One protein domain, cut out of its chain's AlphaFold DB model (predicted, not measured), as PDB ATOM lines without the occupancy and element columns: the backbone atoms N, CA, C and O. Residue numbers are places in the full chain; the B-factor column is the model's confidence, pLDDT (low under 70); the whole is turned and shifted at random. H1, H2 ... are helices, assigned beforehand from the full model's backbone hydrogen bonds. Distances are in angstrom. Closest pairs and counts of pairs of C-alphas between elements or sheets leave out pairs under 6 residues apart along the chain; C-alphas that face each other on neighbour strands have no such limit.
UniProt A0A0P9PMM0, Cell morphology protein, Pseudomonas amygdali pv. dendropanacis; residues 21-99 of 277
ATOM      1  N   CYS A  21      20.300  19.221 163.787       83.88
ATOM      2  CA  CYS A  21      21.565  18.655 164.273       83.88
ATOM      3  C   CYS A  21      21.360  17.432 165.184       83.88
ATOM      4  O   CYS A  21      21.988  16.395 164.975       83.88
ATOM      5  N   GLY A  22      20.433  17.515 166.145       82.44
ATOM      6  CA  GLY A  22      20.142  16.402 167.057       82.44
ATOM      7  C   GLY A  22      19.591  15.172 166.332       82.44
ATOM      8  O   GLY A  22      20.027  14.054 166.592       82.44
ATOM      9  N   VAL A  23      18.692  15.384 165.367       84.88
ATOM     10  CA  VAL A  23      18.140  14.306 164.534       84.88
ATOM     11  C   VAL A  23      19.246  13.670 163.696       84.88
ATOM     12  O   VAL A  23      19.397  12.456 163.732       84.88
ATOM     13  N   ALA A  24      20.073  14.476 163.022       80.12
ATOM     14  CA  ALA A  24      21.203  13.983 162.236       80.12
ATOM     15  C   ALA A  24      22.187  13.163 163.090       80.12
ATOM     16  O   ALA A  24      22.624  12.091 162.669       80.12
ATOM     17  N   GLY A  25      22.484  13.623 164.309       83.69
ATOM     18  CA  GLY A  25      23.318  12.901 165.268       83.69
ATOM     19  C   GLY A  25      22.717  11.555 165.681       83.69
ATOM     20  O   GLY A  25      23.402  10.535 165.616       83.69
ATOM     21  N   ILE A  26      21.430  11.520 166.038       88.50
ATOM     22  CA  ILE A  26      20.722  10.278 166.398       88.50
ATOM     23  C   ILE A  26      20.693   9.307 165.213       88.50
ATOM     24  O   ILE A  26      20.977   8.121 165.386       88.50
ATOM     25  N   THR A  27      20.398   9.792 164.006       82.62
ATOM     26  CA  THR A  27      20.389   8.972 162.788       82.62
ATOM     27  C   THR A  27      21.765   8.373 162.512       82.62
ATOM     28  O   THR A  27      21.858   7.181 162.217       82.62
ATOM     29  N   LEU A  28      22.837   9.155 162.661       82.94
ATOM     30  CA  LEU A  28      24.207   8.673 162.488       82.94
ATOM     31  C   LEU A  28      24.561   7.592 163.517       82.94
ATOM     32  O   LEU A  28      25.081   6.541 163.145       82.94
ATOM     33  N   VAL A  29      24.245   7.813 164.798       87.38
ATOM     34  CA  VAL A  29      24.499   6.835 165.871       87.38
ATOM     35  C   VAL A  29      23.726   5.541 165.626       87.38
ATOM     36  O   VAL A  29      24.302   4.459 165.736       87.38
ATOM     37  N   ALA A  30      22.451   5.630 165.244       84.62
ATOM     38  CA  ALA A  30      21.638   4.461 164.922       84.62
ATOM     39  C   ALA A  30      22.212   3.683 163.724       84.62
ATOM     40  O   ALA A  30      22.333   2.460 163.788       84.62
ATOM     41  N   PHE A  31      22.625   4.378 162.661       79.94
ATOM     42  CA  PHE A  31      23.225   3.761 161.477       79.94
ATOM     43  C   PHE A  31      24.537   3.033 161.806       79.94
ATOM     44  O   PHE A  31      24.708   1.868 161.441       79.94
ATOM     45  N   ILE A  32      25.434   3.685 162.556       82.69
ATOM     46  CA  ILE A  32      26.689   3.079 163.025       82.69
ATOM     47  C   ILE A  32      26.394   1.875 163.928       82.69
ATOM     48  O   ILE A  32      27.006   0.822 163.759       82.69
ATOM     49  N   GLY A  33      25.433   1.996 164.849       84.62
ATOM     50  CA  GLY A  33      25.041   0.924 165.763       84.62
ATOM     51  C   GLY A  33      24.523  -0.319 165.037       84.62
ATOM     52  O   GLY A  33      24.956  -1.431 165.334       84.62
ATOM     53  N   VAL A  34      23.659  -0.143 164.033       82.25
ATOM     54  CA  VAL A  34      23.163  -1.244 163.190       82.25
ATOM     55  C   VAL A  34      24.299  -1.880 162.382       82.25
ATOM     56  O   VAL A  34      24.393  -3.107 162.328       82.25
ATOM     57  N   GLY A  35      25.194  -1.078 161.797       76.88
ATOM     58  CA  GLY A  35      26.360  -1.580 161.062       76.88
ATOM     59  C   GLY A  35      27.329  -2.374 161.944       76.88
ATOM     60  O   GLY A  35      27.837  -3.422 161.530       76.88
ATOM     61  N   LEU A  36      27.539  -1.923 163.183       83.06
ATOM     62  CA  LEU A  36      28.349  -2.618 164.182       83.06
ATOM     63  C   LEU A  36      27.702  -3.945 164.590       83.06
ATOM     64  O   LEU A  36      28.366  -4.977 164.550       83.06
ATOM     65  N   LEU A  37      26.405  -3.945 164.913       82.88
ATOM     66  CA  LEU A  37      25.662  -5.161 165.258       82.88
ATOM     67  C   LEU A  37      25.696  -6.190 164.122       82.88
ATOM     68  O   LEU A  37      26.000  -7.356 164.365       82.88
ATOM     69  N   ALA A  38      25.460  -5.762 162.880       76.12
ATOM     70  CA  ALA A  38      25.532  -6.629 161.705       76.12
ATOM     71  C   ALA A  38      26.932  -7.241 161.521       76.12
ATOM     72  O   ALA A  38      27.059  -8.428 161.218       76.12
ATOM     73  N   SER A  39      27.981  -6.447 161.753       73.81
ATOM     74  CA  SER A  39      29.375  -6.899 161.683       73.81
ATOM     75  C   SER A  39      29.705  -7.893 162.803       73.81
ATOM     76  O   SER A  39      30.298  -8.938 162.540       73.81
ATOM     77  N   CYS A  40      29.259  -7.631 164.035       78.81
ATOM     78  CA  CYS A  40      29.397  -8.545 165.173       78.81
ATOM     79  C   CYS A  40      28.666  -9.873 164.934       78.81
ATOM     80  O   CYS A  40      29.225 -10.933 165.203       78.81
ATOM     81  N   MET A  41      27.449  -9.840 164.384       77.56
ATOM     82  CA  MET A  41      26.704 -11.052 164.025       77.56
ATOM     83  C   MET A  41      27.402 -11.852 162.921       77.56
ATOM     84  O   MET A  41      27.436 -13.081 162.980       77.56
ATOM     85  N   LEU A  42      27.991 -11.181 161.927       75.38
ATOM     86  CA  LEU A  42      28.761 -11.845 160.878       75.38
ATOM     87  C   LEU A  42      30.004 -12.542 161.447       75.38
ATOM     88  O   LEU A  42      30.254 -13.701 161.118       75.38
ATOM     89  N   LEU A  43      30.739 -11.868 162.333       74.81
ATOM     90  CA  LEU A  43      31.885 -12.443 163.041       74.81
ATOM     91  C   LEU A  43      31.465 -13.647 163.894       74.81
ATOM     92  O   LEU A  43      32.080 -14.709 163.801       74.81
ATOM     93  N   ALA A  44      30.373 -13.522 164.653       77.56
ATOM     94  CA  ALA A  44      29.825 -14.602 165.474       77.56
ATOM     95  C   ALA A  44      29.328 -15.802 164.646       77.56
ATOM     96  O   ALA A  44      29.342 -16.930 165.128       77.56
ATOM     97  N   SER A  45      28.927 -15.586 163.388       77.75
ATOM     98  CA  SER A  45      28.475 -16.661 162.493       77.75
ATOM     99  C   SER A  45      29.597 -17.582 161.991       77.75
ATOM    100  O   SER A  45      29.308 -18.559 161.301       77.75
ATOM    101  N   GLY A  46      30.867 -17.269 162.278       71.25
ATOM    102  CA  GLY A  46      32.029 -18.063 161.856       71.25
ATOM    103  C   GLY A  46      32.336 -17.999 160.354       71.25
ATOM    104  O   GLY A  46      33.232 -18.686 159.878       71.25
ATOM    105  N   LYS A  47      31.613 -17.165 159.594       68.31
ATOM    106  CA  LYS A  47      31.777 -16.996 158.137       68.31
ATOM    107  C   LYS A  47      32.915 -16.042 157.747       68.31
ATOM    108  O   LYS A  47      33.125 -15.806 156.561       68.31
ATOM    109  N   VAL A  48      33.613 -15.469 158.728       67.31
ATOM    110  CA  VAL A  48      34.705 -14.505 158.536       67.31
ATOM    111  C   VAL A  48      35.999 -15.125 159.030       67.31
ATOM    112  O   VAL A  48      36.100 -15.533 160.186       67.31
ATOM    113  N   GLU A  49      37.012 -15.147 158.173       70.00
ATOM    114  CA  GLU A  49      38.357 -15.548 158.568       70.00
ATOM    115  C   GLU A  49      39.108 -14.321 159.091       70.00
ATOM    116  O   GLU A  49      39.701 -13.559 158.333       70.00
ATOM    117  N   LEU A  50      39.095 -14.135 160.412       66.12
ATOM    118  CA  LEU A  50      39.779 -13.022 161.087       66.12
ATOM    119  C   LEU A  50      41.298 -12.991 160.843       66.12
ATOM    120  O   LEU A  50      41.915 -11.933 160.942       66.12
ATOM    121  N   LEU A  51      41.902 -14.143 160.537       66.50
ATOM    122  CA  LEU A  51      43.339 -14.299 160.329       66.50
ATOM    123  C   LEU A  51      43.589 -15.077 159.027       66.50
ATOM    124  O   LEU A  51      43.307 -16.278 158.982       66.50
ATOM    125  N   PRO A  52      44.127 -14.435 157.973       60.81
ATOM    126  CA  PRO A  52      44.460 -15.128 156.735       60.81
ATOM    127  C   PRO A  52      45.631 -16.090 156.973       60.81
ATOM    128  O   PRO A  52      46.659 -15.689 157.510       60.81
ATOM    129  N   LYS A  53      45.510 -17.356 156.560       70.69
ATOM    130  CA  LYS A  53      46.616 -18.331 156.615       70.69
ATOM    131  C   LYS A  53      47.328 -18.389 155.250       70.69
ATOM    132  O   LYS A  53      46.627 -18.563 154.254       70.69
ATOM    133  N   PRO A  54      48.673 -18.297 155.164       63.38
ATOM    134  CA  PRO A  54      49.661 -18.101 156.233       63.38
ATOM    135  C   PRO A  54      49.838 -16.627 156.645       63.38
ATOM    136  O   PRO A  54      49.774 -15.722 155.817       63.38
ATOM    137  N   LEU A  55      50.122 -16.402 157.932       68.06
ATOM    138  CA  LEU A  55      50.500 -15.097 158.479       68.06
ATOM    139  C   LEU A  55      52.014 -14.925 158.345       68.06
ATOM    140  O   LEU A  55      52.774 -15.525 159.104       68.06
ATOM    141  N   THR A  56      52.460 -14.117 157.388       77.88
ATOM    142  CA  THR A  56      53.859 -13.679 157.302       77.88
ATOM    143  C   THR A  56      53.968 -12.201 157.676       77.88
ATOM    144  O   THR A  56      53.027 -11.424 157.511       77.88
ATOM    145  N   LEU A  57      55.133 -11.808 158.194       73.75
ATOM    146  CA  LEU A  57      55.441 -10.424 158.585       73.75
ATOM    147  C   LEU A  57      55.330  -9.455 157.394       73.75
ATOM    148  O   LEU A  57      54.882  -8.323 157.544       73.75
ATOM    149  N   ASP A  58      55.658  -9.954 156.203       74.31
ATOM    150  CA  ASP A  58      55.531  -9.255 154.928       74.31
ATOM    151  C   ASP A  58      54.066  -8.916 154.589       74.31
ATOM    152  O   ASP A  58      53.726  -7.755 154.373       74.31
ATOM    153  N   VAL A  59      53.163  -9.900 154.670       65.19
ATOM    154  CA  VAL A  59      51.717  -9.740 154.413       65.19
ATOM    155  C   VAL A  59      51.063  -8.769 155.410       65.19
ATOM    156  O   VAL A  59      50.135  -8.034 155.061       65.19
ATOM    157  N   ALA A  60      51.546  -8.735 156.655       73.06
ATOM    158  CA  ALA A  60      51.058  -7.808 157.672       73.06
ATOM    159  C   ALA A  60      51.513  -6.358 157.418       73.06
ATOM    160  O   ALA A  60      50.687  -5.446 157.474       73.06
ATOM    161  N   LEU A  61      52.794  -6.141 157.099       80.62
ATOM    162  CA  LEU A  61      53.357  -4.802 156.861       80.62
ATOM    163  C   LEU A  61      52.808  -4.136 155.592       80.62
ATOM    164  O   LEU A  61      52.667  -2.917 155.558       80.62
ATOM    165  N   HIS A  62      52.430  -4.924 154.584       76.25
ATOM    166  CA  HIS A  62      51.816  -4.424 153.349       76.25
ATOM    167  C   HIS A  62      50.292  -4.212 153.458       76.25
ATOM    168  O   HIS A  62      49.643  -3.843 152.480       76.25
ATOM    169  N   GLY A  63      49.696  -4.419 154.642       74.00
ATOM    170  CA  GLY A  63      48.278  -4.146 154.898       74.00
ATOM    171  C   GLY A  63      47.302  -5.155 154.282       74.00
ATOM    172  O   GLY A  63      46.089  -4.931 154.303       74.00
ATOM    173  N   GLU A  64      47.786  -6.288 153.763       74.19
ATOM    174  CA  GLU A  64      46.937  -7.298 153.120       74.19
ATOM    175  C   GLU A  64      45.956  -7.958 154.095       74.19
ATOM    176  O   GLU A  64      44.840  -8.310 153.704       74.19
ATOM    177  N   VAL A  65      46.345  -8.104 155.368       74.62
ATOM    178  CA  VAL A  65      45.475  -8.626 156.436       74.62
ATOM    179  C   VAL A  65      44.257  -7.719 156.612       74.62
ATOM    180  O   VAL A  65      43.117  -8.179 156.521       74.62
ATOM    181  N   THR A  66      44.491  -6.415 156.773       76.38
ATOM    182  CA  THR A  66      43.431  -5.409 156.913       76.38
ATOM    183  C   THR A  66      42.581  -5.322 155.651       76.38
ATOM    184  O   THR A  66      41.359  -5.253 155.744       76.38
ATOM    185  N   HIS A  67      43.192  -5.398 154.466       73.31
ATOM    186  CA  HIS A  67      42.469  -5.387 153.195       73.31
ATOM    187  C   HIS A  67      41.543  -6.608 153.036       73.31
ATOM    188  O   HIS A  67      40.386  -6.455 152.638       73.31
ATOM    189  N   LYS A  68      42.006  -7.821 153.375       73.75
ATOM    190  CA  LYS A  68      41.186  -9.047 153.324       73.75
ATOM    191  C   LYS A  68      40.034  -9.002 154.326       73.75
ATOM    192  O   LYS A  68      38.901  -9.295 153.944       73.75
ATOM    193  N   LEU A  69      40.299  -8.570 155.557       73.44
ATOM    194  CA  LEU A  69      39.270  -8.421 156.584       73.44
ATOM    195  C   LEU A  69      38.228  -7.365 156.184       73.44
ATOM    196  O   LEU A  69      37.029  -7.634 156.218       73.44
ATOM    197  N   ALA A  70      38.668  -6.192 155.717       73.56
ATOM    198  CA  ALA A  70      37.778  -5.142 155.219       73.56
ATOM    199  C   ALA A  70      36.928  -5.629 154.037       73.56
ATOM    200  O   ALA A  70      35.738  -5.320 153.962       73.56
ATOM    201  N   LYS A  71      37.495  -6.442 153.137       72.19
ATOM    202  CA  LYS A  71      36.766  -7.055 152.018       72.19
ATOM    203  C   LYS A  71      35.698  -8.051 152.488       72.19
ATOM    204  O   LYS A  71      34.608  -8.071 151.926       72.19
ATOM    205  N   GLN A  72      35.978  -8.848 153.519       70.88
ATOM    206  CA  GLN A  72      34.996  -9.776 154.093       70.88
ATOM    207  C   GLN A  72      33.867  -9.042 154.831       70.88
ATOM    208  O   GLN A  72      32.702  -9.401 154.678       70.88
ATOM    209  N   LEU A  73      34.187  -7.975 155.569       68.62
ATOM    210  CA  LEU A  73      33.201  -7.169 156.299       68.62
ATOM    211  C   LEU A  73      32.325  -6.310 155.367       68.62
ATOM    212  O   LEU A  73      31.112  -6.218 155.554       68.62
ATOM    213  N   SER A  74      32.912  -5.729 154.317       67.12
ATOM    214  CA  SER A  74      32.171  -4.975 153.289       67.12
ATOM    215  C   SER A  74      31.349  -5.867 152.351       67.12
ATOM    216  O   SER A  74      30.418  -5.392 151.706       67.12
ATOM    217  N   GLY A  75      31.645  -7.170 152.307       62.00
ATOM    218  CA  GLY A  75      30.902  -8.167 151.538       62.00
ATOM    219  C   GLY A  75      29.571  -8.604 152.157       62.00
ATOM    220  O   GLY A  75      28.913  -9.486 151.606       62.00
ATOM    221  N   THR A  76      29.161  -8.040 153.298       69.50
ATOM    222  CA  THR A  76      27.870  -8.387 153.904       69.50
ATOM    223  C   THR A  76      26.700  -7.901 153.063       69.50
ATOM    224  O   THR A  76      26.712  -6.798 152.520       69.50
ATOM    225  N   PHE A  77      25.631  -8.699 153.028       72.88
ATOM    226  CA  PHE A  77      24.388  -8.340 152.344       72.88
ATOM    227  C   PHE A  77      23.835  -6.976 152.790       72.88
ATOM    228  O   PHE A  77      23.380  -6.193 151.959       72.88
ATOM    229  N   LEU A  78      23.905  -6.669 154.091       74.50
ATOM    230  CA  LEU A  78      23.427  -5.397 154.638       74.50
ATOM    231  C   LEU A  78      24.291  -4.211 154.192       74.50
ATOM    232  O   LEU A  78      23.735  -3.210 153.748       74.50
ATOM    233  N   ALA A  79      25.624  -4.325 154.248       74.06
ATOM    234  CA  ALA A  79      26.512  -3.254 153.797       74.06
ATOM    235  C   ALA A  79      26.379  -3.004 152.289       74.06
ATOM    236  O   ALA A  79      26.282  -1.855 151.866       74.06
ATOM    237  N   GLN A  80      26.295  -4.066 151.483       79.38
ATOM    238  CA  GLN A  80      26.084  -3.956 150.037       79.38
ATOM    239  C   GLN A  80      24.736  -3.318 149.702       79.38
ATOM    240  O   GLN A  80      24.677  -2.422 148.863       79.38
ATOM    241  N   ARG A  81      23.648  -3.720 150.374       82.94
ATOM    242  CA  ARG A  81      22.340  -3.082 150.177       82.94
ATOM    243  C   ARG A  81      22.343  -1.616 150.589       82.94
ATOM    244  O   ARG A  81      21.795  -0.804 149.852       82.94
ATOM    245  N   ALA A  82      22.952  -1.272 151.721       83.50
ATOM    246  CA  ALA A  82      23.057   0.115 152.163       83.50
ATOM    247  C   ALA A  82      23.866   0.965 151.169       83.50
ATOM    248  O   ALA A  82      23.418   2.045 150.798       83.50
ATOM    249  N   ALA A  83      25.001   0.450 150.685       85.88
ATOM    250  CA  ALA A  83      25.820   1.113 149.671       85.88
ATOM    251  C   ALA A  83      25.062   1.291 148.347       85.88
ATOM    252  O   ALA A  83      25.086   2.375 147.774       85.88
ATOM    253  N   ASN A  84      24.340   0.265 147.892       91.06
ATOM    254  CA  ASN A  84      23.511   0.360 146.694       91.06
ATOM    255  C   ASN A  84      22.428   1.429 146.863       91.06
ATOM    256  O   ASN A  84      22.313   2.301 146.010       91.06
ATOM    257  N   ILE A  85      21.679   1.411 147.974       91.75
ATOM    258  CA  ILE A  85      20.621   2.394 148.252       91.75
ATOM    259  C   ILE A  85      21.180   3.816 148.295       91.75
ATOM    260  O   ILE A  85      20.610   4.690 147.648       91.75
ATOM    261  N   GLU A  86      22.286   4.048 149.008       92.44
ATOM    262  CA  GLU A  86      22.971   5.348 149.009       92.44
ATOM    263  C   GLU A  86      23.313   5.759 147.580       92.44
ATOM    264  O   GLU A  86      23.013   6.880 147.170       92.44
ATOM    265  N   ARG A  87      23.852   4.827 146.788       94.12
ATOM    266  CA  ARG A  87      24.281   5.132 145.434       94.12
ATOM    267  C   ARG A  87      23.132   5.514 144.516       94.12
ATOM    268  O   ARG A  87      23.216   6.505 143.790       94.12
ATOM    269  N   GLY A  88      22.041   4.758 144.591       95.12
ATOM    270  CA  GLY A  88      20.812   5.060 143.869       95.12
ATOM    271  C   GLY A  88      20.188   6.378 144.317       95.12
ATOM    272  O   GLY A  88      19.809   7.178 143.470       95.12
ATOM    273  N   ALA A  89      20.127   6.648 145.624       95.31
ATOM    274  CA  ALA A  89      19.580   7.895 146.155       95.31
ATOM    275  C   ALA A  89      20.388   9.110 145.689       95.31
ATOM    276  O   ALA A  89      19.818  10.076 145.190       95.31
ATOM    277  N   SER A  90      21.713   9.048 145.778       94.56
ATOM    278  CA  SER A  90      22.592  10.135 145.352       94.56
ATOM    279  C   SER A  90      22.526  10.390 143.840       94.56
ATOM    280  O   SER A  90      22.567  11.542 143.406       94.56
ATOM    281  N   TRP A  91      22.333   9.349 143.024       95.19
ATOM    282  CA  TRP A  91      22.041   9.514 141.598       95.19
ATOM    283  C   TRP A  91      20.665  10.149 141.345       95.19
ATOM    284  O   TRP A  91      20.565  11.114 140.594       95.19
ATOM    285  N   LEU A  92      19.606   9.644 141.976       95.50
ATOM    286  CA  LEU A  92      18.238  10.103 141.724       95.50
ATOM    287  C   LEU A  92      17.969  11.520 142.246       95.50
ATOM    288  O   LEU A  92      17.147  12.229 141.673       95.50
ATOM    289  N   LEU A  93      18.646  11.929 143.322       94.62
ATOM    290  CA  LEU A  93      18.455  13.236 143.957       94.62
ATOM    291  C   LEU A  93      19.434  14.298 143.449       94.62
ATOM    292  O   LEU A  93      19.064  15.468 143.365       94.62
ATOM    293  N   PHE A  94      20.672  13.911 143.129       94.19
ATOM    294  CA  PHE A  94      21.753  14.860 142.836       94.19
ATOM    295  C   PHE A  94      22.471  14.596 141.509       94.19
ATOM    296  O   PHE A  94      23.428  15.301 141.194       94.19
ATOM    297  N   HIS A  95      22.047  13.588 140.739       92.88
ATOM    298  CA  HIS A  95      22.735  13.130 139.526       92.88
ATOM    299  C   HIS A  95      24.212  12.765 139.761       92.88
ATOM    300  O   HIS A  95      25.042  12.826 138.856       92.88
ATOM    301  N   ASP A  96      24.557  12.348 140.983       94.12
ATOM    302  CA  ASP A  96      25.924  11.983 141.332       94.12
ATOM    303  C   ASP A  96      26.250  10.553 140.864       94.12
ATOM    304  O   ASP A  96      25.694   9.563 141.350       94.12
ATOM    305  N   THR A  97      27.208  10.437 139.942       94.69
ATOM    306  CA  THR A  97      27.703   9.167 139.383       94.69
ATOM    307  C   THR A  97      28.845   8.540 140.192       94.69
ATOM    308  O   THR A  97      29.482   7.579 139.753       94.69
ATOM    309  N   GLY A  98      29.146   9.087 141.369       93.44
ATOM    310  CA  GLY A  98      30.187   8.610 142.262       93.44
ATOM    311  C   GLY A  98      31.608   8.972 141.805       93.44
ATOM    312  O   GLY A  98      31.839   9.776 140.897       93.44
ATOM    313  N   PRO A  99      32.637   8.382 142.436       93.38
ATOM    314  CA  PRO A  99      34.014   8.838 142.254       93.38
ATOM    315  C   PRO A  99      34.638   8.412 140.919       93.38
ATOM    316  O   PRO A  99      35.586   9.053 140.459       93.38
TER     317      PRO A  99
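This is residues 21 to 99 of the 277 residues of the protein "Cell morphology protein" of Pseudomonas amygdali pv. dendropanacis (UniProt A0A0P9PMM0). Two long helices, H1 and H4, make an open V, nearest to each other around Gly 35 and Ala 79 and spreading toward the beginning of H1 and the end of H4. From the narrow end of this V a wide loop of chain reaches away through residues 45 to 56 and the short H2, then folds back along H3 to H1 and H4. The arrangement is loose, with no two helices clearly touching, and residues 21 to 33 of H1 stick out free. The printed part has 79 residues with four named helices, in the order H1, H2, H3, H4, and no named strand; its class is all helix. The whole is loose and elongated, with a radius of gyration of the C-alphas of 16.3 A and spans of 46 by 28 by 23 A.

H1 covers residues 21 to 44 and is 34.3 A long from first to last C-alpha, beginning at C-alpha 21 at (21.565, 18.655, 164.273) and ending at C-alpha 44 at (29.825, -14.602, 165.474). H2 is a short helix of residues 57 to 61, 6.2 A long. H3 holds residues 64 to 74 and is 14.9 A long. H4 holds residues 77 to 94, is 25.2 A long and ends at C-alpha 94 at (21.753, 14.860, 142.836).

H1 is close to H4 but not clearly touching it; their closest C-alphas, those of Gly 35 and Ala 79, are 7.5 A apart. The two run opposite ways at a shallow tilt of 32 degrees. H1 and H2 are apart. H2 and H3 are close but not clearly touching, with the closest C-alphas, those of Val 59 and Val 65, 6.7 A apart. H3 is close to H1 but not clearly touching it, with the closest C-alphas, those of Ser 39 and Leu 73, 6.6 A apart. H1 and H3 run opposite ways at a steep tilt of 69.9 degrees, only just short of about perpendicular. H3 and H4 are close but not clearly touching, about perpendicular at 74 degrees, and their closest C-alphas, those of Ser 74 and Gln 80, are 7.0 A apart. H2 and H4 are apart. In H1, H2, H3 and H4 every O i to N i+4 pair is within hydrogen-bond range.

The two C-alphas farthest apart, those of Cys 21 and Pro 54, are 47.0 A apart. The printed part has no cut. The link from H1 to H2, residues 45 to 56, is long, and the links from H2 to H3 and from H3 to H4 are tight. The mean pLDDT of the printed part is 79.5. It is under 70 in residues 47 to 48, 50 to 52, 54 to 55, 59 and 73 to 76.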